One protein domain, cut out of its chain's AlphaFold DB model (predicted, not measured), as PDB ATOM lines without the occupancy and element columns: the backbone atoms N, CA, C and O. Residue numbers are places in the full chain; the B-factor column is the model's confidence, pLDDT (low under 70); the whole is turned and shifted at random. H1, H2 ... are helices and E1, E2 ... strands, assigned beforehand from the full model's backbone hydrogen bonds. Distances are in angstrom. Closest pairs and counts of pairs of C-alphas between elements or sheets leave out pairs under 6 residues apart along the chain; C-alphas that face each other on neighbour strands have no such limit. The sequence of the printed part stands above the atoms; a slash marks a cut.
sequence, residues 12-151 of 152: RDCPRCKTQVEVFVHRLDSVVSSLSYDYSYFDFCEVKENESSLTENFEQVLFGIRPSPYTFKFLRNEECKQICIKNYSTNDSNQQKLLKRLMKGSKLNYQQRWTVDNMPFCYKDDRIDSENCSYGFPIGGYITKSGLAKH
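This is residues 12 to 151 of the 152 residues of the protein "Hypothetical protein" of Didymodactylos carnosus (UniProt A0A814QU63). Little regular structure: mostly loops, with a small antiparallel sheet, order E2, E1, E4, and E3 running on into E4, joining it to H2, off the sheet. Residues 12 to 17 and 126 to 131 stick out. The 140 residues, mixed class, run E1 H1 E2 H2 E3 E4, only 40 in named elements; only just compact, close to loose: radius of gyration 17.1 A, spans 56 by 39 by 28 A.

E1, residues 20 to 25, is antiparallel to E2, residues 66 to 73, N 21 to O 72 2.8 A, and to E4, residues 114 to 116, N 24 to O 115 2.9 A. E2 bends by 71 degrees at residue 69. H1, residues 58 to 62, is not on the sheet. H2, residues 93 to 107, and E3, residues 110 to 112, meet only through their link. In H1 and H2 every O i to N i+4 pair is within hydrogen-bond range.

E1, 16.2 A, begins at C-alpha 20 (31.712, 46.367, 17.005). E2 spans 19.0 A, H2 20.7 A. E4 ends at C-alpha 116 (27.919, 40.056, 8.991).

The farthest C-alphas, Pro 15 and Ser 146, are 56.9 A apart. The printed part has no cut. The links E1 to H1 and E2 to H2 are long. Residues 49 to 59 and 147 to 151 have pLDDT under 70.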
ATOM      1  N   ARG A  12      36.004  58.257  18.183       88.75
ATOM      2  CA  ARG A  12      36.464  59.644  18.011       88.75
ATOM      3  C   ARG A  12      36.616  60.037  16.536       88.75
ATOM      4  O   ARG A  12      36.454  61.203  16.211       88.75
ATOM      5  N   ASP A  13      36.902  59.063  15.668       87.19
ATOM      6  CA  ASP A  13      37.105  59.292  14.236       87.19
ATOM      7  C   ASP A  13      35.754  59.465  13.513       87.19
ATOM      8  O   ASP A  13      35.676  60.071  12.449       87.19
ATOM      9  N   CYS A  14      34.674  58.939  14.105       87.62
ATOM     10  CA  CYS A  14      33.306  59.050  13.614       87.62
ATOM     11  C   CYS A  14      32.315  58.750  14.760       87.62
ATOM     12  O   CYS A  14      32.074  57.580  15.073       87.62
ATOM     13  N   PRO A  15      31.692  59.773  15.376       86.25
ATOM     14  CA  PRO A  15      30.819  59.580  16.541       86.25
ATOM     15  C   PRO A  15      29.543  58.770  16.275       86.25
ATOM     16  O   PRO A  15      28.942  58.250  17.209       86.25
ATOM     17  N   ARG A  16      29.109  58.681  15.010       86.94
ATOM     18  CA  ARG A  16      27.932  57.897  14.589       86.94
ATOM     19  C   ARG A  16      28.274  56.475  14.135       86.94
ATOM     20  O   ARG A  16      27.363  55.701  13.858       86.94
ATOM     21  N   CYS A  17      29.558  56.136  14.043       90.44
ATOM     22  CA  CYS A  17      30.001  54.825  13.590       90.44
ATOM     23  C   CYS A  17      29.946  53.792  14.719       90.44
ATOM     24  O   CYS A  17      30.011  54.122  15.904       90.44
ATOM     25  N   LYS A  18      29.877  52.514  14.347       89.94
ATOM     26  CA  LYS A  18      30.043  51.387  15.271       89.94
ATOM     27  C   LYS A  18      31.496  50.908  15.272       89.94
ATOM     28  O   LYS A  18      32.154  50.887  14.238       89.94
ATOM     29  N   THR A  19      31.994  50.472  16.425       91.81
ATOM     30  CA  THR A  19      33.315  49.812  16.537       91.81
ATOM     31  C   THR A  19      33.206  48.291  16.569       91.81
ATOM     32  O   THR A  19      34.164  47.584  16.251       91.81
ATOM     33  N   GLN A  20      32.036  47.784  16.956       91.12
ATOM     34  CA  GLN A  20      31.712  46.367  17.005       91.12
ATOM     35  C   GLN A  20      30.896  45.975  15.778       91.12
ATOM     36  O   GLN A  20      29.915  46.634  15.431       91.12
ATOM     37  N   VAL A  21      31.308  44.882  15.152       90.94
ATOM     38  CA  VAL A  21      30.612  44.251  14.041       90.94
ATOM     39  C   VAL A  21      29.883  43.028  14.585       90.94
ATOM     40  O   VAL A  21      30.498  42.077  15.078       90.94
ATOM     41  N   GLU A  22      28.557  43.089  14.530       90.12
ATOM     42  CA  GLU A  22      27.664  42.031  14.999       90.12
ATOM     43  C   GLU A  22      27.647  40.873  14.000       90.12
ATOM     44  O   GLU A  22      27.587  41.083  12.785       90.12
ATOM     45  N   VAL A  23      27.664  39.648  14.525       91.44
ATOM     46  CA  VAL A  23      27.538  38.424  13.737       91.44
ATOM     47  C   VAL A  23      26.178  37.815  14.025       91.44
ATOM     48  O   VAL A  23      25.761  37.716  15.178       91.44
ATOM     49  N   PHE A  24      25.493  37.372  12.981       91.44
ATOM     50  CA  PHE A  24      24.224  36.668  13.091       91.44
ATOM     51  C   PHE A  24      24.382  35.237  12.599       91.44
ATOM     52  O   PHE A  24      25.060  34.998  11.604       91.44
ATOM     53  N   VAL A  25      23.753  34.295  13.290       93.25
ATOM     54  CA  VAL A  25      23.680  32.879  12.917       93.25
ATOM     55  C   VAL A  25      22.320  32.578  12.310       93.25
ATOM     56  O   VAL A  25      21.308  33.139  12.725       93.25
ATOM     57  N   HIS A  26      22.298  31.687  11.327       93.75
ATOM     58  CA  HIS A  26      21.070  31.194  10.705       93.75
ATOM     59  C   HIS A  26      20.666  29.839  11.283       93.75
ATOM     60  O   HIS A  26      21.389  29.226  12.075       93.75
ATOM     61  N   ARG A  27      19.516  29.334  10.824       94.44
ATOM     62  CA  ARG A  27      19.203  27.908  10.918       94.44
ATOM     63  C   ARG A  27      20.316  27.076  10.297       94.44
ATOM     64  O   ARG A  27      20.900  27.449   9.281       94.44
ATOM     65  N   LEU A  28      20.555  25.921  10.896       95.56
ATOM     66  CA  LEU A  28      21.495  24.947  10.389       95.56
ATOM     67  C   LEU A  28      20.824  24.081   9.334       95.56
ATOM     68  O   LEU A  28      19.754  23.510   9.564       95.56
ATOM     69  N   ASP A  29      21.502  23.931   8.209       95.00
ATOM     70  CA  ASP A  29      21.179  23.009   7.134       95.00
ATOM     71  C   ASP A  29      22.284  21.961   6.981       95.00
ATOM     72  O   ASP A  29      23.397  22.110   7.484       95.00
ATOM     73  N   SER A  30      21.959  20.851   6.331       94.44
ATOM     74  CA  SER A  30      22.869  19.729   6.145       94.44
ATOM     75  C   SER A  30      23.021  19.441   4.661       94.44
ATOM     76  O   SER A  30      22.039  19.388   3.929       94.44
ATOM     77  N   VAL A  31      24.247  19.160   4.223       87.75
ATOM     78  CA  VAL A  31      24.494  18.712   2.840       87.75
ATOM     79  C   VAL A  31      24.076  17.254   2.602       87.75
ATOM     80  O   VAL A  31      24.125  16.774   1.475       87.75
ATOM     81  N   VAL A  32      23.674  16.527   3.654       89.19
ATOM     82  CA  VAL A  32      23.228  15.121   3.574       89.19
ATOM     83  C   VAL A  32      21.801  14.892   4.080       89.19
ATOM     84  O   VAL A  32      21.279  13.788   3.941       89.19
ATOM     85  N   SER A  33      21.164  15.886   4.703       92.56
ATOM     86  CA  SER A  33      19.806  15.793   5.244       92.56
ATOM     87  C   SER A  33      18.974  16.995   4.819       92.56
ATOM     88  O   SER A  33      19.449  18.121   4.851       92.56
ATOM     89  N   SER A  34      17.705  16.761   4.487       92.25
ATOM     90  CA  SER A  34      16.744  17.813   4.140       92.25
ATOM     91  C   SER A  34      16.163  18.554   5.350       92.25
ATOM     92  O   SER A  34      15.406  19.505   5.175       92.25
ATOM     93  N   LEU A  35      16.463  18.113   6.577       94.25
ATOM     94  CA  LEU A  35      15.944  18.741   7.789       94.25
ATOM     95  C   LEU A  35      16.824  19.917   8.200       94.25
ATOM     96  O   LEU A  35      18.021  19.736   8.422       94.25
ATOM     97  N   SER A  36      16.207  21.078   8.395       93.69
ATOM     98  CA  SER A  36      16.841  22.234   9.027       93.69
ATOM     99  C   SER A  36      16.508  22.307  10.513       93.69
ATOM    100  O   SER A  36      15.426  21.899  10.939       93.69
ATOM    101  N   TYR A  37      17.425  22.869  11.295       95.31
ATOM    102  CA  TYR A  37      17.234  23.092  12.725       95.31
ATOM    103  C   TYR A  37      17.529  24.542  13.097       95.31
ATOM    104  O   TYR A  37      18.453  25.148  12.560       95.31
ATOM    105  N   ASP A  38      16.768  25.094  14.040       92.56
ATOM    106  CA  ASP A  38      17.134  26.364  14.666       92.56
ATOM    107  C   ASP A  38      18.483  26.242  15.382       92.56
ATOM    108  O   ASP A  38      18.861  25.161  15.841       92.56
ATOM    109  N   TYR A  39      19.199  27.360  15.507       92.56
ATOM    110  CA  TYR A  39      20.497  27.391  16.185       92.56
ATOM    111  C   TYR A  39      20.429  26.813  17.610       92.56
ATOM    112  O   TYR A  39      21.263  25.986  17.977       92.56
ATOM    113  N   SER A  40      19.360  27.132  18.344       91.25
ATOM    114  CA  SER A  40      19.090  26.653  19.707       91.25
ATOM    115  C   SER A  40      18.688  25.181  19.810       91.25
ATOM    116  O   SER A  40      18.578  24.626  20.905       91.25
ATOM    117  N   TYR A  41      18.472  24.497  18.679       94.25
ATOM    118  CA  TYR A  41      18.294  23.050  18.696       94.25
ATOM    119  C   TYR A  41      19.562  22.354  19.195       94.25
ATOM    120  O   TYR A  41      19.477  21.333  19.876       94.25
ATOM    121  N   PHE A  42      20.741  22.875  18.872       95.25
ATOM    122  CA  PHE A  42      22.003  22.357  19.385       95.25
ATOM    123  C   PHE A  42      22.429  23.145  20.623       95.25
ATOM    124  O   PHE A  42      22.092  24.311  20.777       95.25
ATOM    125  N   ASP A  43      23.189  22.510  21.515       94.44
ATOM    126  CA  ASP A  43      23.642  23.129  22.768       94.44
ATOM    127  C   ASP A  43      24.860  24.049  22.551       94.44
ATOM    128  O   ASP A  43      25.915  23.893  23.170       94.44
ATOM    129  N   PHE A  44      24.740  24.987  21.612       94.12
ATOM    130  CA  PHE A  44      25.771  25.978  21.332       94.12
ATOM    131  C   PHE A  44      25.808  27.079  22.405       94.12
ATOM    132  O   PHE A  44      24.978  27.153  23.314       94.12
ATOM    133  N   CYS A  45      26.826  27.937  22.328       92.38
ATOM    134  CA  CYS A  45      26.841  29.183  23.087       92.38
ATOM    135  C   CYS A  45      25.825  30.154  22.460       92.38
ATOM    136  O   CYS A  45      25.805  30.313  21.237       92.38
ATOM    137  N   GLU A  46      25.034  30.826  23.292       88.50
ATOM    138  CA  GLU A  46      24.037  31.822  22.883       88.50
ATOM    139  C   GLU A  46      24.270  33.139  23.629       88.50
ATOM    140  O   GLU A  46      24.863  33.157  24.712       88.50
ATOM    141  N   VAL A  47      23.817  34.247  23.041       85.81
ATOM    142  CA  VAL A  47      23.813  35.557  23.705       85.81
ATOM    143  C   VAL A  47      22.754  35.540  24.804       85.81
ATOM    144  O   VAL A  47      21.647  35.049  24.585       85.81
ATOM    145  N   LYS A  48      23.065  36.081  25.985       71.19
ATOM    146  CA  LYS A  48      22.063  36.235  27.049       71.19
ATOM    147  C   LYS A  48      20.956  37.177  26.568       71.19
ATOM    148  O   LYS A  48      21.260  38.241  26.036       71.19
ATOM    149  N   GLU A  49      19.693  36.826  26.813       57.12
ATOM    150  CA  GLU A  49      18.513  37.591  26.356       57.12
ATOM    151  C   GLU A  49      18.525  39.075  26.771       57.12
ATOM    152  O   GLU A  49      17.903  39.908  26.124       57.12
ATOM    153  N   ASN A  50      19.277  39.419  27.818       52.56
ATOM    154  CA  ASN A  50      19.339  40.765  28.389       52.56
ATOM    155  C   ASN A  50      20.437  41.643  27.751       52.56
ATOM    156  O   ASN A  50      20.503  42.837  28.031       52.56
ATOM    157  N   GLU A  51      21.342  41.047  26.965       50.88
ATOM    158  CA  GLU A  51      22.501  41.712  26.344       50.88
ATOM    159  C   GLU A  51      22.329  41.893  24.832       50.88
ATOM    160  O   GLU A  51      23.035  42.690  24.212       50.88
ATOM    161  N   SER A  52      21.380  41.185  24.223       53.19
ATOM    162  CA  SER A  52      21.008  41.415  22.842       53.19
ATOM    163  C   SER A  52      20.046  42.596  22.791       53.19
ATOM    164  O   SER A  52      18.881  42.517  23.170       53.19
ATOM    165  N   SER A  53      20.529  43.710  22.244       49.12
ATOM    166  CA  SER A  53      19.658  44.626  21.519       49.12
ATOM    167  C   SER A  53      19.053  43.820  20.369       49.12
ATOM    168  O   SER A  53      19.548  43.859  19.247       49.12
ATOM    169  N   LEU A  54      18.014  43.028  20.648       48.50
ATOM    170  CA  LEU A  54      17.116  42.465  19.649       48.50
ATOM    171  C   LEU A  54      16.317  43.633  19.070       48.50
ATOM    172  O   LEU A  54      15.098  43.709  19.194       48.50
ATOM    173  N   THR A  55      17.017  44.602  18.488       48.00
ATOM    174  CA  THR A  55      16.389  45.660  17.734       48.00
ATOM    175  C   THR A  55      15.865  45.039  16.442       48.00
ATOM    176  O   THR A  55      16.583  44.803  15.474       48.00
ATOM    177  N   GLU A  56      14.558  44.778  16.479       51.22
ATOM    178  CA  GLU A  56      13.598  45.419  15.567       51.22
ATOM    179  C   GLU A  56      13.269  44.759  14.226       51.22
ATOM    180  O   GLU A  56      12.481  45.347  13.488       51.22
ATOM    181  N   ASN A  57      13.744  43.553  13.887       61.50
ATOM    182  CA  ASN A  57      13.251  42.895  12.667       61.50
ATOM    183  C   ASN A  57      12.546  41.553  12.920       61.50
ATOM    184  O   ASN A  57      13.173  40.500  13.027       61.50
ATOM    185  N   PHE A  58      11.211  41.598  12.956       68.56
ATOM    186  CA  PHE A  58      10.331  40.424  13.013       68.56
ATOM    187  C   PHE A  58      10.661  39.393  11.924       68.56
ATOM    188  O   PHE A  58      10.619  38.190  12.176       68.56
ATOM    189  N   GLU A  59      11.056  39.853  10.738       69.69
ATOM    190  CA  GLU A  59      11.437  38.981   9.628       69.69
ATOM    191  C   GLU A  59      12.655  38.126   9.992       69.69
ATOM    192  O   GLU A  59      12.655  36.923   9.753       69.69
ATOM    193  N   GLN A  60      13.669  38.701  10.648       72.25
ATOM    194  CA  GLN A  60      14.853  37.948  11.080       72.25
ATOM    195  C   GLN A  60      14.479  36.837  12.062       72.25
ATOM    196  O   GLN A  60      14.959  35.711  11.933       72.25
ATOM    197  N   VAL A  61      13.566  37.127  12.994       72.31
ATOM    198  CA  VAL A  61      13.044  36.124  13.932       72.31
ATOM    199  C   VAL A  61      12.293  35.021  13.183       72.31
ATOM    200  O   VAL A  61      12.524  33.842  13.453       72.31
ATOM    201  N   LEU A  62      11.444  35.382  12.216       76.44
ATOM    202  CA  LEU A  62      10.686  34.435  11.393       76.44
ATOM    203  C   LEU A  62      11.603  33.510  10.575       76.44
ATOM    204  O   LEU A  62      11.345  32.308  10.475       76.44
ATOM    205  N   PHE A  63      12.701  34.050  10.042       80.69
ATOM    206  CA  PHE A  63      13.701  33.294   9.284       80.69
ATOM    207  C   PHE A  63      14.699  32.524  10.166       80.69
ATOM    208  O   PHE A  63      15.561  31.817   9.646       80.69
ATOM    209  N   GLY A  64      14.571  32.598  11.495       83.06
ATOM    210  CA  GLY A  64      15.447  31.887  12.429       83.06
ATOM    211  C   GLY A  64      16.865  32.460  12.494       83.06
ATOM    212  O   GLY A  64      17.793  31.745  12.869       83.06
ATOM    213  N   ILE A  65      17.036  33.734  12.133       87.19
ATOM    214  CA  ILE A  65      18.294  34.466  12.263       87.19
ATOM    215  C   ILE A  65      18.403  34.980  13.699       87.19
ATOM    216  O   ILE A  65      17.492  35.632  14.214       87.19
ATOM    217  N   ARG A  66      19.514  34.674  14.370       87.44
ATOM    218  CA  ARG A  66      19.745  35.011  15.781       87.44
ATOM    219  C   ARG A  66      21.090  35.710  15.968       87.44
ATOM    220  O   ARG A  66      22.013  35.450  15.196       87.44
ATOM    221  N   PRO A  67      21.234  36.581  16.979       88.69
ATOM    222  CA  PRO A  67      22.535  37.134  17.321       88.69
ATOM    223  C   PRO A  67      23.482  36.008  17.752       88.69
ATOM    224  O   PRO A  67      23.135  35.143  18.558       88.69
ATOM    225  N   SER A  68      24.680  36.018  17.184       90.81
ATOM    226  CA  SER A  68      25.769  35.123  17.548       90.81
ATOM    227  C   SER A  68      26.458  35.625  18.816       90.81
ATOM    228  O   SER A  68      26.556  36.837  19.013       90.81
ATOM    229  N   PRO A  69      27.028  34.743  19.650       90.56
ATOM    230  CA  PRO A  69      27.897  35.176  20.743       90.56
ATOM    231  C   PRO A  69      29.270  35.677  20.253       90.56
ATOM    232  O   PRO A  69      30.066  36.181  21.045       90.56
ATOM    233  N   TYR A  70      29.567  35.541  18.955       90.19
ATOM    234  CA  TYR A  70      30.730  36.158  18.329       90.19
ATOM    235  C   TYR A  70      30.451  37.628  17.993       90.19
ATOM    236  O   TYR A  70      29.407  37.991  17.454       90.19
ATOM    237  N   THR A  71      31.424  38.487  18.273       88.56
ATOM    238  CA  THR A  71      31.419  39.900  17.879       88.56
ATOM    239  C   THR A  71      32.837  40.285  17.503       88.56
ATOM    240  O   THR A  71      33.767  40.011  18.271       88.56
ATOM    241  N   PHE A  72      32.998  40.918  16.343       90.38
ATOM    242  CA  PHE A  72      34.299  41.371  15.861       90.38
ATOM    243  C   PHE A  72      34.515  42.844  16.185       90.38
ATOM    244  O   PHE A  72      33.568  43.626  16.275       90.38
ATOM    245  N   LYS A  73      35.776  43.241  16.336       92.06
ATOM    246  CA  LYS A  73      36.160  44.652  16.399       92.06
ATOM    247  C   LYS A  73      36.615  45.092  15.018       92.06
ATOM    248  O   LYS A  73      37.482  44.461  14.420       92.06
ATOM    249  N   PHE A  74      36.035  46.175  14.514       92.25
ATOM    250  CA  PHE A  74      36.361  46.679  13.185       92.25
ATOM    251  C   PHE A  74      37.855  47.028  13.077       92.25
ATOM    252  O   PHE A  74      38.415  47.661  13.975       92.25
ATOM    253  N   LEU A  75      38.499  46.591  11.986       91.94
ATOM    254  CA  LEU A  75      39.944  46.734  11.739       91.94
ATOM    255  C   LEU A  75      40.831  46.208  12.883       91.94
ATOM    256  O   LEU A  75      41.871  46.792  13.204       91.94
ATOM    257  N   ARG A  76      40.417  45.114  13.531       91.25
ATOM    258  CA  ARG A  76      41.257  44.379  14.478       91.25
ATOM    259  C   ARG A  76      41.191  42.890  14.185       91.25
ATOM    260  O   ARG A  76      40.118  42.299  14.226       91.25
ATOM    261  N   ASN A  77      42.356  42.300  13.947       90.88
ATOM    262  CA  ASN A  77      42.477  40.859  13.796       90.88
ATOM    263  C   ASN A  77      42.292  40.207  15.172       90.88
ATOM    264  O   ASN A  77      42.962  40.577  16.138       90.88
ATOM    265  N   GLU A  78      41.359  39.264  15.258       88.12
ATOM    266  CA  GLU A  78      41.151  38.401  16.418       88.12
ATOM    267  C   GLU A  78      41.230  36.952  15.926       88.12
ATOM    268  O   GLU A  78      40.590  36.597  14.939       88.12
ATOM    269  N   GLU A  79      42.001  36.117  16.618       88.50
ATOM    270  CA  GLU A  79      42.176  34.703  16.277       88.50
ATOM    271  C   GLU A  79      41.727  33.823  17.447       88.50
ATOM    272  O   GLU A  79      41.932  34.166  18.613       88.50
ATOM    273  N   CYS A  80      41.093  32.688  17.132       84.06
ATOM    274  CA  CYS A  80      40.777  31.606  18.073       84.06
ATOM    275  C   CYS A  80      40.124  32.040  19.403       84.06
ATOM    276  O   CYS A  80      40.434  31.513  20.473       84.06
ATOM    277  N   LYS A  81      39.184  32.988  19.354       88.69
ATOM    278  CA  LYS A  81      38.484  33.462  20.552       88.69
ATOM    279  C   LYS A  81      37.526  32.403  21.100       88.69
ATOM    280  O   LYS A  81      36.503  32.098  20.490       88.69
ATOM    281  N   GLN A  82      37.822  31.893  22.292       90.81
ATOM    282  CA  GLN A  82      36.924  30.991  23.008       90.81
ATOM    283  C   GLN A  82      35.725  31.764  23.574       90.81
ATOM    284  O   GLN A  82      35.886  32.658  24.401       90.81
ATOM    285  N   ILE A  83      34.519  31.387  23.150       90.75
ATOM    286  CA  ILE A  83      33.273  32.037  23.573       90.75
ATOM    287  C   ILE A  83      32.713  31.435  24.864       90.75
ATOM    288  O   ILE A  83      32.394  32.160  25.803       90.75
ATOM    289  N   CYS A  84      32.573  30.111  24.923       93.12
ATOM    290  CA  CYS A  84      32.151  29.400  26.124       93.12
ATOM    291  C   CYS A  84      32.647  27.946  26.094       93.12
ATOM    292  O   CYS A  84      33.024  27.438  25.039       93.12
ATOM    293  N   ILE A  85      32.642  27.284  27.254       93.75
ATOM    294  CA  ILE A  85      32.933  25.851  27.390       93.75
ATOM    295  C   ILE A  85      31.657  25.153  27.862       93.75
ATOM    296  O   ILE A  85      31.034  25.582  28.834       93.75
ATOM    297  N   LYS A  86      31.290  24.061  27.187       92.81
ATOM    298  CA  LYS A  86      30.193  23.169  27.578       92.81
ATOM    299  C   LYS A  86      30.789  21.838  28.025       92.81
ATOM    300  O   LYS A  86      31.563  21.232  27.290       92.81
ATOM    301  N   ASN A  87      30.425  21.394  29.224       94.81
ATOM    302  CA  ASN A  87      30.886  20.129  29.793       94.81
ATOM    303  C   ASN A  87      29.726  19.134  29.845       94.81
ATOM    304  O   ASN A  87      28.626  19.492  30.262       94.81
ATOM    305  N   TYR A  88      29.989  17.884  29.457       94.81
ATOM    306  CA  TYR A  88      28.990  16.817  29.419       94.81
ATOM    307  C   TYR A  88      29.426  15.647  30.301       94.81
ATOM    308  O   TYR A  88      30.425  14.985  30.029       94.81
ATOM    309  N   SER A  89      28.658  15.378  31.350       94.50
ATOM    310  CA  SER A  89      28.861  14.268  32.272       94.50
ATOM    311  C   SER A  89      28.268  12.977  31.720       94.50
ATOM    312  O   SER A  89      27.136  12.937  31.233       94.50
ATOM    313  N   THR A  90      29.004  11.878  31.878       88.44
ATOM    314  CA  THR A  90      28.512  10.532  31.565       88.44
ATOM    315  C   THR A  90      27.447  10.051  32.543       88.44
ATOM    316  O   THR A  90      26.755   9.091  32.235       88.44
ATOM    317  N   ASN A  91      27.276  10.702  33.693       94.50
ATOM    318  CA  ASN A  91      26.294  10.286  34.697       94.50
ATOM    319  C   ASN A  91      24.959  11.037  34.563       94.50
ATOM    320  O   ASN A  91      23.993  10.693  35.238       94.50
ATOM    321  N   ASP A  92      24.880  12.033  33.675       96.56
ATOM    322  CA  ASP A  92      23.672  12.818  33.427       96.56
ATOM    323  C   ASP A  92      23.053  12.444  32.071       96.56
ATOM    324  O   ASP A  92      23.579  12.741  30.995       96.56
ATOM    325  N   SER A  93      21.883  11.803  32.121       95.62
ATOM    326  CA  SER A  93      21.167  11.363  30.920       95.62
ATOM    327  C   SER A  93      20.751  12.509  29.983       95.62
ATOM    328  O   SER A  93      20.670  12.303  28.770       95.62
ATOM    329  N   ASN A  94      20.505  13.715  30.505       95.38
ATOM    330  CA  ASN A  94      20.142  14.881  29.705       95.38
ATOM    331  C   ASN A  94      21.370  15.447  28.993       95.38
ATOM    332  O   ASN A  94      21.320  15.666  27.782       95.38
ATOM    333  N   GLN A  95      22.499  15.577  29.692       95.88
ATOM    334  CA  GLN A  95      23.761  16.005  29.077       95.88
ATOM    335  C   GLN A  95      24.229  15.015  28.003       95.88
ATOM    336  O   GLN A  95      24.646  15.423  26.918       95.88
ATOM    337  N   GLN A  96      24.052  13.711  28.228       95.62
ATOM    338  CA  GLN A  96      24.310  12.706  27.195       95.62
ATOM    339  C   GLN A  96      23.435  12.889  25.947       95.62
ATOM    340  O   GLN A  96      23.905  12.658  24.830       95.62
ATOM    341  N   LYS A  97      22.156  13.259  26.097       95.69
ATOM    342  CA  LYS A  97      21.267  13.516  24.950       95.69
ATOM    343  C   LYS A  97      21.743  14.724  24.143       95.69
ATOM    344  O   LYS A  97      21.744  14.647  22.914       95.69
ATOM    345  N   LEU A  98      22.176  15.795  24.811       95.50
ATOM    346  CA  LEU A  98      22.738  16.985  24.162       95.50
ATOM    347  C   LEU A  98      24.023  16.645  23.397       95.50
ATOM    348  O   LEU A  98      24.126  16.939  22.205       95.50
ATOM    349  N   LEU A  99      24.942  15.909  24.025       94.44
ATOM    350  CA  LEU A  99      26.168  15.450  23.374       94.44
ATOM    351  C   LEU A  99      25.872  14.568  22.150       94.44
ATOM    352  O   LEU A  99      26.409  14.793  21.066       94.44
ATOM    353  N   LYS A 100      24.959  13.596  22.277       94.19
ATOM    354  CA  LYS A 100      24.539  12.740  21.152       94.19
ATOM    355  C   LYS A 100      23.941  13.553  20.003       94.19
ATOM    356  O   LYS A 100      24.162  13.210  18.842       94.19
ATOM    357  N   ARG A 101      23.200  14.624  20.306       95.75
ATOM    358  CA  ARG A 101      22.645  15.541  19.304       95.75
ATOM    359  C   ARG A 101      23.756  16.262  18.540       95.75
ATOM    360  O   ARG A 101      23.736  16.231  17.313       95.75
ATOM    361  N   LEU A 102      24.752  16.815  19.236       94.75
ATOM    362  CA  LEU A 102      25.921  17.462  18.622       94.75
ATOM    363  C   LEU A 102      26.728  16.494  17.742       94.75
ATOM    364  O   LEU A 102      27.038  16.801  16.589       94.75
ATOM    365  N   MET A 103      26.995  15.284  18.242       92.81
ATOM    366  CA  MET A 103      27.683  14.239  17.475       92.81
ATOM    367  C   MET A 103      26.897  13.841  16.219       92.81
ATOM    368  O   MET A 103      27.481  13.669  15.148       92.81
ATOM    369  N   LYS A 104      25.567  13.707  16.326       94.00
ATOM    370  CA  LYS A 104      24.694  13.431  15.178       94.00
ATOM    371  C   LYS A 104      24.744  14.573  14.165       94.00
ATOM    372  O   LYS A 104      24.836  14.293  12.974       94.00
ATOM    373  N   GLY A 105      24.717  15.822  14.628       94.94
ATOM    374  CA  GLY A 105      24.836  16.998  13.770       94.94
ATOM    375  C   GLY A 105      26.149  17.004  12.982       94.94
ATOM    376  O   GLY A 105      26.131  17.131  11.761       94.94
ATOM    377  N   SER A 106      27.268  16.730  13.656       93.50
ATOM    378  CA  SER A 106      28.594  16.633  13.023       93.50
ATOM    379  C   SER A 106      28.653  15.482  12.010       93.50
ATOM    380  O   SER A 106      29.100  15.650  10.880       93.50
ATOM    381  N   LYS A 107      28.111  14.305  12.360       92.00
ATOM    382  CA  LYS A 107      28.027  13.141  11.454       92.00
ATOM    383  C   LYS A 107      27.227  13.439  10.178       92.00
ATOM    384  O   LYS A 107      27.527  12.890   9.108       92.00
ATOM    385  N   LEU A 108      26.185  14.254  10.318       93.44
ATOM    386  CA  LEU A 108      25.321  14.718   9.238       93.44
ATOM    387  C   LEU A 108      25.806  16.043   8.631       93.44
ATOM    388  O   LEU A 108      25.050  16.665   7.902       93.44
ATOM    389  N   ASN A 109      27.039  16.476   8.900       92.62
ATOM    390  CA  ASN A 109      27.654  17.648   8.278       92.62
ATOM    391  C   ASN A 109      26.746  18.893   8.273       92.62
ATOM    392  O   ASN A 109      26.627  19.582   7.258       92.62
ATOM    393  N   TYR A 110      26.051  19.135   9.389       96.25
ATOM    394  CA  TYR A 110      25.286  20.366   9.562       96.25
ATOM    395  C   TYR A 110      26.232  21.566   9.522       96.25
ATOM    396  O   TYR A 110      27.298  21.532  10.141       96.25
ATOM    397  N   GLN A 111      25.838  22.604   8.792       95.56
ATOM    398  CA  GLN A 111      26.636  23.794   8.544       95.56
ATOM    399  C   GLN A 111      26.165  24.955   9.418       95.56
ATOM    400  O   GLN A 111      24.970  25.198   9.583       95.56
ATOM    401  N   GLN A 112      27.128  25.691   9.957       94.88
ATOM    402  CA  GLN A 112      26.937  27.042  10.455       94.88
ATOM    403  C   GLN A 112      26.954  28.004   9.275       94.88
ATOM    404  O   GLN A 112      27.831  27.915   8.415       94.88
ATOM    405  N   ARG A 113      26.019  28.953   9.260       94.88
ATOM    406  CA  ARG A 113      25.990  30.052   8.292       94.88
ATOM    407  C   ARG A 113      25.880  31.361   9.036       94.88
ATOM    408  O   ARG A 113      24.992  31.522   9.878       94.88
ATOM    409  N   TRP A 114      26.801  32.266   8.740       94.19
ATOM    410  CA  TRP A 114      26.876  33.561   9.396       94.19
ATOM    411  C   TRP A 114      26.525  34.686   8.433       94.19
ATOM    412  O   TRP A 114      26.841  34.633   7.245       94.19
ATOM    413  N   THR A 115      25.912  35.731   8.975       91.12
ATOM    414  CA  THR A 115      25.731  37.014   8.301       91.12
ATOM    415  C   THR A 115      26.406  38.101   9.114       91.12
ATOM    416  O   THR A 115      26.224  38.189  10.328       91.12
ATOM    417  N   VAL A 116      27.177  38.934   8.427       90.69
ATOM    418  CA  VAL A 116      27.919  40.056   8.991       90.69
ATOM    419  C   VAL A 116      27.579  41.275   8.148       90.69
ATOM    420  O   VAL A 116      27.744  41.243   6.935       90.69
ATOM    421  N   ASP A 117      27.042  42.319   8.776       86.88
ATOM    422  CA  ASP A 117      26.584  43.533   8.081       86.88
ATOM    423  C   ASP A 117      25.663  43.263   6.871       86.88
ATOM    424  O   ASP A 117      25.835  43.810   5.788       86.88
ATOM    425  N   ASN A 118      24.685  42.368   7.045       84.88
ATOM    426  CA  ASN A 118      23.758  41.924   5.991       84.88
ATOM    427  C   ASN A 118      24.413  41.192   4.799       84.88
ATOM    428  O   ASN A 118      23.724  40.899   3.824       84.88
ATOM    429  N   MET A 119      25.698  40.832   4.878       88.06
ATOM    430  CA  MET A 119      26.390  40.017   3.876       88.06
ATOM    431  C   MET A 119      26.694  38.607   4.404       88.06
ATOM    432  O   MET A 119      26.979  38.442   5.596       88.06
ATOM    433  N   PRO A 120      26.636  37.565   3.555       91.25
ATOM    434  CA  PRO A 120      26.997  36.213   3.964       91.25
ATOM    435  C   PRO A 120      28.497  36.121   4.266       91.25
ATOM    436  O   PRO A 120      29.334  36.618   3.512       91.25
ATOM    437  N   PHE A 121      28.840  35.465   5.372       91.75
ATOM    438  CA  PHE A 121      30.226  35.208   5.738       91.75
ATOM    439  C   PHE A 121      30.846  34.148   4.820       91.75
ATOM    440  O   PHE A 121      30.211  33.153   4.470       91.75
ATOM    441  N   CYS A 122      32.106  34.367   4.465       91.38
ATOM    442  CA  CYS A 122      32.886  33.573   3.526       91.38
ATOM    443  C   CYS A 122      33.966  32.825   4.318       91.38
ATOM    444  O   CYS A 122      34.913  33.427   4.818       91.38
ATOM    445  N   TYR A 123      33.780  31.516   4.486       90.19
ATOM    446  CA  TYR A 123      34.697  30.632   5.201       90.19
ATOM    447  C   TYR A 123      35.693  29.993   4.234       90.19
ATOM    448  O   TYR A 123      35.298  29.401   3.226       90.19
ATOM    449  N   LYS A 124      36.979  30.071   4.572       87.94
ATOM    450  CA  LYS A 124      38.060  29.396   3.859       87.94
ATOM    451  C   LYS A 124      38.713  28.379   4.792       87.94
ATOM    452  O   LYS A 124      39.030  28.705   5.931       87.94
ATOM    453  N   ASP A 125      38.870  27.152   4.309       82.19
ATOM    454  CA  ASP A 125      39.616  26.112   5.010       82.19
ATOM    455  C   ASP A 125      41.062  26.147   4.526       82.19
ATOM    456  O   ASP A 125      41.332  25.774   3.387       82.19
ATOM    457  N   ASP A 126      41.989  26.573   5.382       79.25
ATOM    458  CA  ASP A 126      43.409  26.707   5.027       79.25
ATOM    459  C   ASP A 126      44.074  25.372   4.644       79.25
ATOM    460  O   ASP A 126      45.174  25.355   4.096       79.25
ATOM    461  N   ARG A 127      43.420  24.234   4.915       78.75
ATOM    462  CA  ARG A 127      43.896  22.900   4.515       78.75
ATOM    463  C   ARG A 127      43.538  22.557   3.072       78.75
ATOM    464  O   ARG A 127      44.081  21.596   2.529       78.75
ATOM    465  N   ILE A 128      42.588  23.279   2.480       77.50
ATOM    466  CA  ILE A 128      42.133  23.079   1.109       77.50
ATOM    467  C   ILE A 128      42.724  24.211   0.278       77.50
ATOM    468  O   ILE A 128      42.365  25.374   0.456       77.50
ATOM    469  N   ASP A 129      43.609  23.864  -0.655       73.69
ATOM    470  CA  ASP A 129      44.173  24.819  -1.608       73.69
ATOM    471  C   ASP A 129      43.121  25.187  -2.664       73.69
ATOM    472  O   ASP A 129      43.076  24.660  -3.775       73.69
ATOM    473  N   SER A 130      42.169  26.022  -2.251       78.62
ATOM    474  CA  SER A 130      41.125  26.578  -3.096       78.62
ATOM    475  C   SER A 130      41.120  28.093  -2.970       78.62
ATOM    476  O   SER A 130      41.196  28.658  -1.876       78.62
ATOM    477  N   GLU A 131      40.987  28.770  -4.104       78.38
ATOM    478  CA  GLU A 131      40.720  30.209  -4.138       78.38
ATOM    479  C   GLU A 131      39.278  30.534  -3.720       78.38
ATOM    480  O   GLU A 131      38.990  31.662  -3.319       78.38
ATOM    481  N   ASN A 132      38.380  29.543  -3.743       85.00
ATOM    482  CA  ASN A 132      36.972  29.718  -3.418       85.00
ATOM    483  C   ASN A 132      36.712  29.553  -1.920       85.00
ATOM    484  O   ASN A 132      37.270  28.675  -1.261       85.00
ATOM    485  N   CYS A 133      35.790  30.354  -1.397       89.44
ATOM    486  CA  CYS A 133      35.260  30.173  -0.053       89.44
ATOM    487  C   CYS A 133      33.861  29.558  -0.064       89.44
ATOM    488  O   CYS A 133      33.135  29.605  -1.058       89.44
ATOM    489  N   SER A 134      33.480  28.996   1.078       89.62
ATOM    490  CA  SER A 134      32.151  28.444   1.329       89.62
ATOM    491  C   SER A 134      31.328  29.399   2.191       89.62
ATOM    492  O   SER A 134      31.833  29.979   3.148       89.62
ATOM    493  N   TYR A 135      30.027  29.515   1.918       91.56
ATOM    494  CA  TYR A 135      29.092  30.319   2.730       91.56
ATOM    495  C   TYR A 135      28.670  29.653   4.050       91.56
ATOM    496  O   TYR A 135      27.650  30.000   4.647       91.56
ATOM    497  N   GLY A 136      29.398  28.627   4.470       92.38
ATOM    498  CA  GLY A 136      29.152  27.906   5.700       92.38
ATOM    499  C   GLY A 136      30.312  26.985   6.032       92.38
ATOM    500  O   GLY A 136      31.194  26.757   5.201       92.38
ATOM    501  N   PHE A 137      30.310  26.498   7.263       92.56
ATOM    502  CA  PHE A 137      31.330  25.595   7.775       92.56
ATOM    503  C   PHE A 137      30.709  24.569   8.726       92.56
ATOM    504  O   PHE A 137      29.708  24.868   9.385       92.56
ATOM    505  N   PRO A 138      31.261  23.349   8.820       93.00
ATOM    506  CA  PRO A 138      30.669  22.294   9.627       93.00
ATOM    507  C   PRO A 138      30.661  22.654  11.114       93.00
ATOM    508  O   PRO A 138      31.629  23.200  11.640       93.00
ATOM    509  N   ILE A 139      29.600  22.266  11.829       93.56
ATOM    510  CA  ILE A 139      29.503  22.465  13.289       93.56
ATOM    511  C   ILE A 139      30.563  21.689  14.087       93.56
ATOM    512  O   ILE A 139      30.740  21.930  15.279       93.56
ATOM    513  N   GLY A 140      31.214  20.714  13.456       90.06
ATOM    514  CA  GLY A 140      32.226  19.867  14.066       90.06
ATOM    515  C   GLY A 140      32.693  18.769  13.116       90.06
ATOM    516  O   GLY A 140      31.996  18.397  12.172       90.06
ATOM    517  N   GLY A 141      33.882  18.231  13.386       85.44
ATOM    518  CA  GLY A 141      34.416  17.072  12.675       85.44
ATOM    519  C   GLY A 141      33.867  15.765  13.246       85.44
ATOM    520  O   GLY A 141      33.767  15.599  14.462       85.44
ATOM    521  N   TYR A 142      33.539  14.809  12.377       78.38
ATOM    522  CA  TYR A 142      33.161  13.459  12.793       78.38
ATOM    523  C   TYR A 142      34.248  12.455  12.407       78.38
ATOM    524  O   TYR A 142      34.489  12.208  11.226       78.38
ATOM    525  N   ILE A 143      34.872  11.846  13.414       73.44
ATOM    526  CA  ILE A 143      35.819  10.744  13.232       73.44
ATOM    527  C   ILE A 143      35.034   9.435  13.329       73.44
ATOM    528  O   ILE A 143      34.304   9.193  14.295       73.44
ATOM    529  N   THR A 144      35.134   8.599  12.299       72.19
ATOM    530  CA  THR A 144      34.483   7.290  12.283       72.19
ATOM    531  C   THR A 144      35.139   6.344  13.289       72.19
ATOM    532  O   THR A 144      36.251   6.561  13.767       72.19
ATOM    533  N   LYS A 145      34.479   5.215  13.575       72.44
ATOM    534  CA  LYS A 145      35.059   4.155  14.419       72.44
ATOM    535  C   LYS A 145      36.374   3.583  13.867       72.44
ATOM    536  O   LYS A 145      37.133   3.008  14.633       72.44
ATOM    537  N   SER A 146      36.636   3.738  12.567       72.75
ATOM    538  CA  SER A 146      37.891   3.330  11.927       72.75
ATOM    539  C   SER A 146      39.001   4.383  12.037       72.75
ATOM    540  O   SER A 146      40.043   4.221  11.415       72.75
ATOM    541  N   GLY A 147      38.785   5.469  12.789       68.81
ATOM    542  CA  GLY A 147      39.763   6.543  12.976       68.81
ATOM    543  C   GLY A 147      39.883   7.501  11.790       68.81
ATOM    544  O   GLY A 147      40.680   8.431  11.838       68.81
ATOM    545  N   LEU A 148      39.082   7.314  10.737       66.06
ATOM    546  CA  LEU A 148      39.081   8.196   9.577       66.06
ATOM    547  C   LEU A 148      38.180   9.400   9.845       66.06
ATOM    548  O   LEU A 148      37.021   9.249  10.243       66.06
ATOM    549  N   ALA A 149      38.696  10.600   9.595       64.00
ATOM    550  CA  ALA A 149      37.848  11.774   9.497       64.00
ATOM    551  C   ALA A 149      36.883  11.558   8.327       64.00
ATOM    552  O   ALA A 149      37.301  11.295   7.199       64.00
ATOM    553  N   LYS A 150      35.577  11.648   8.584       62.50
ATOM    554  CA  LYS A 150      34.628  11.784   7.487       62.50
ATOM    555  C   LYS A 150      34.826  13.194   6.946       62.50
ATOM    556  O   LYS A 150      34.466  14.150   7.628       62.50
ATOM    557  N   HIS A 151      35.455  13.303   5.780       53.12
ATOM    558  CA  HIS A 151      35.604  14.585   5.108       53.12
ATOM    559  C   HIS A 151      34.208  15.174   4.860       53.12
ATOM    560  O   HIS A 151      33.315  14.485   4.353       53.12
TER     561      HIS A 151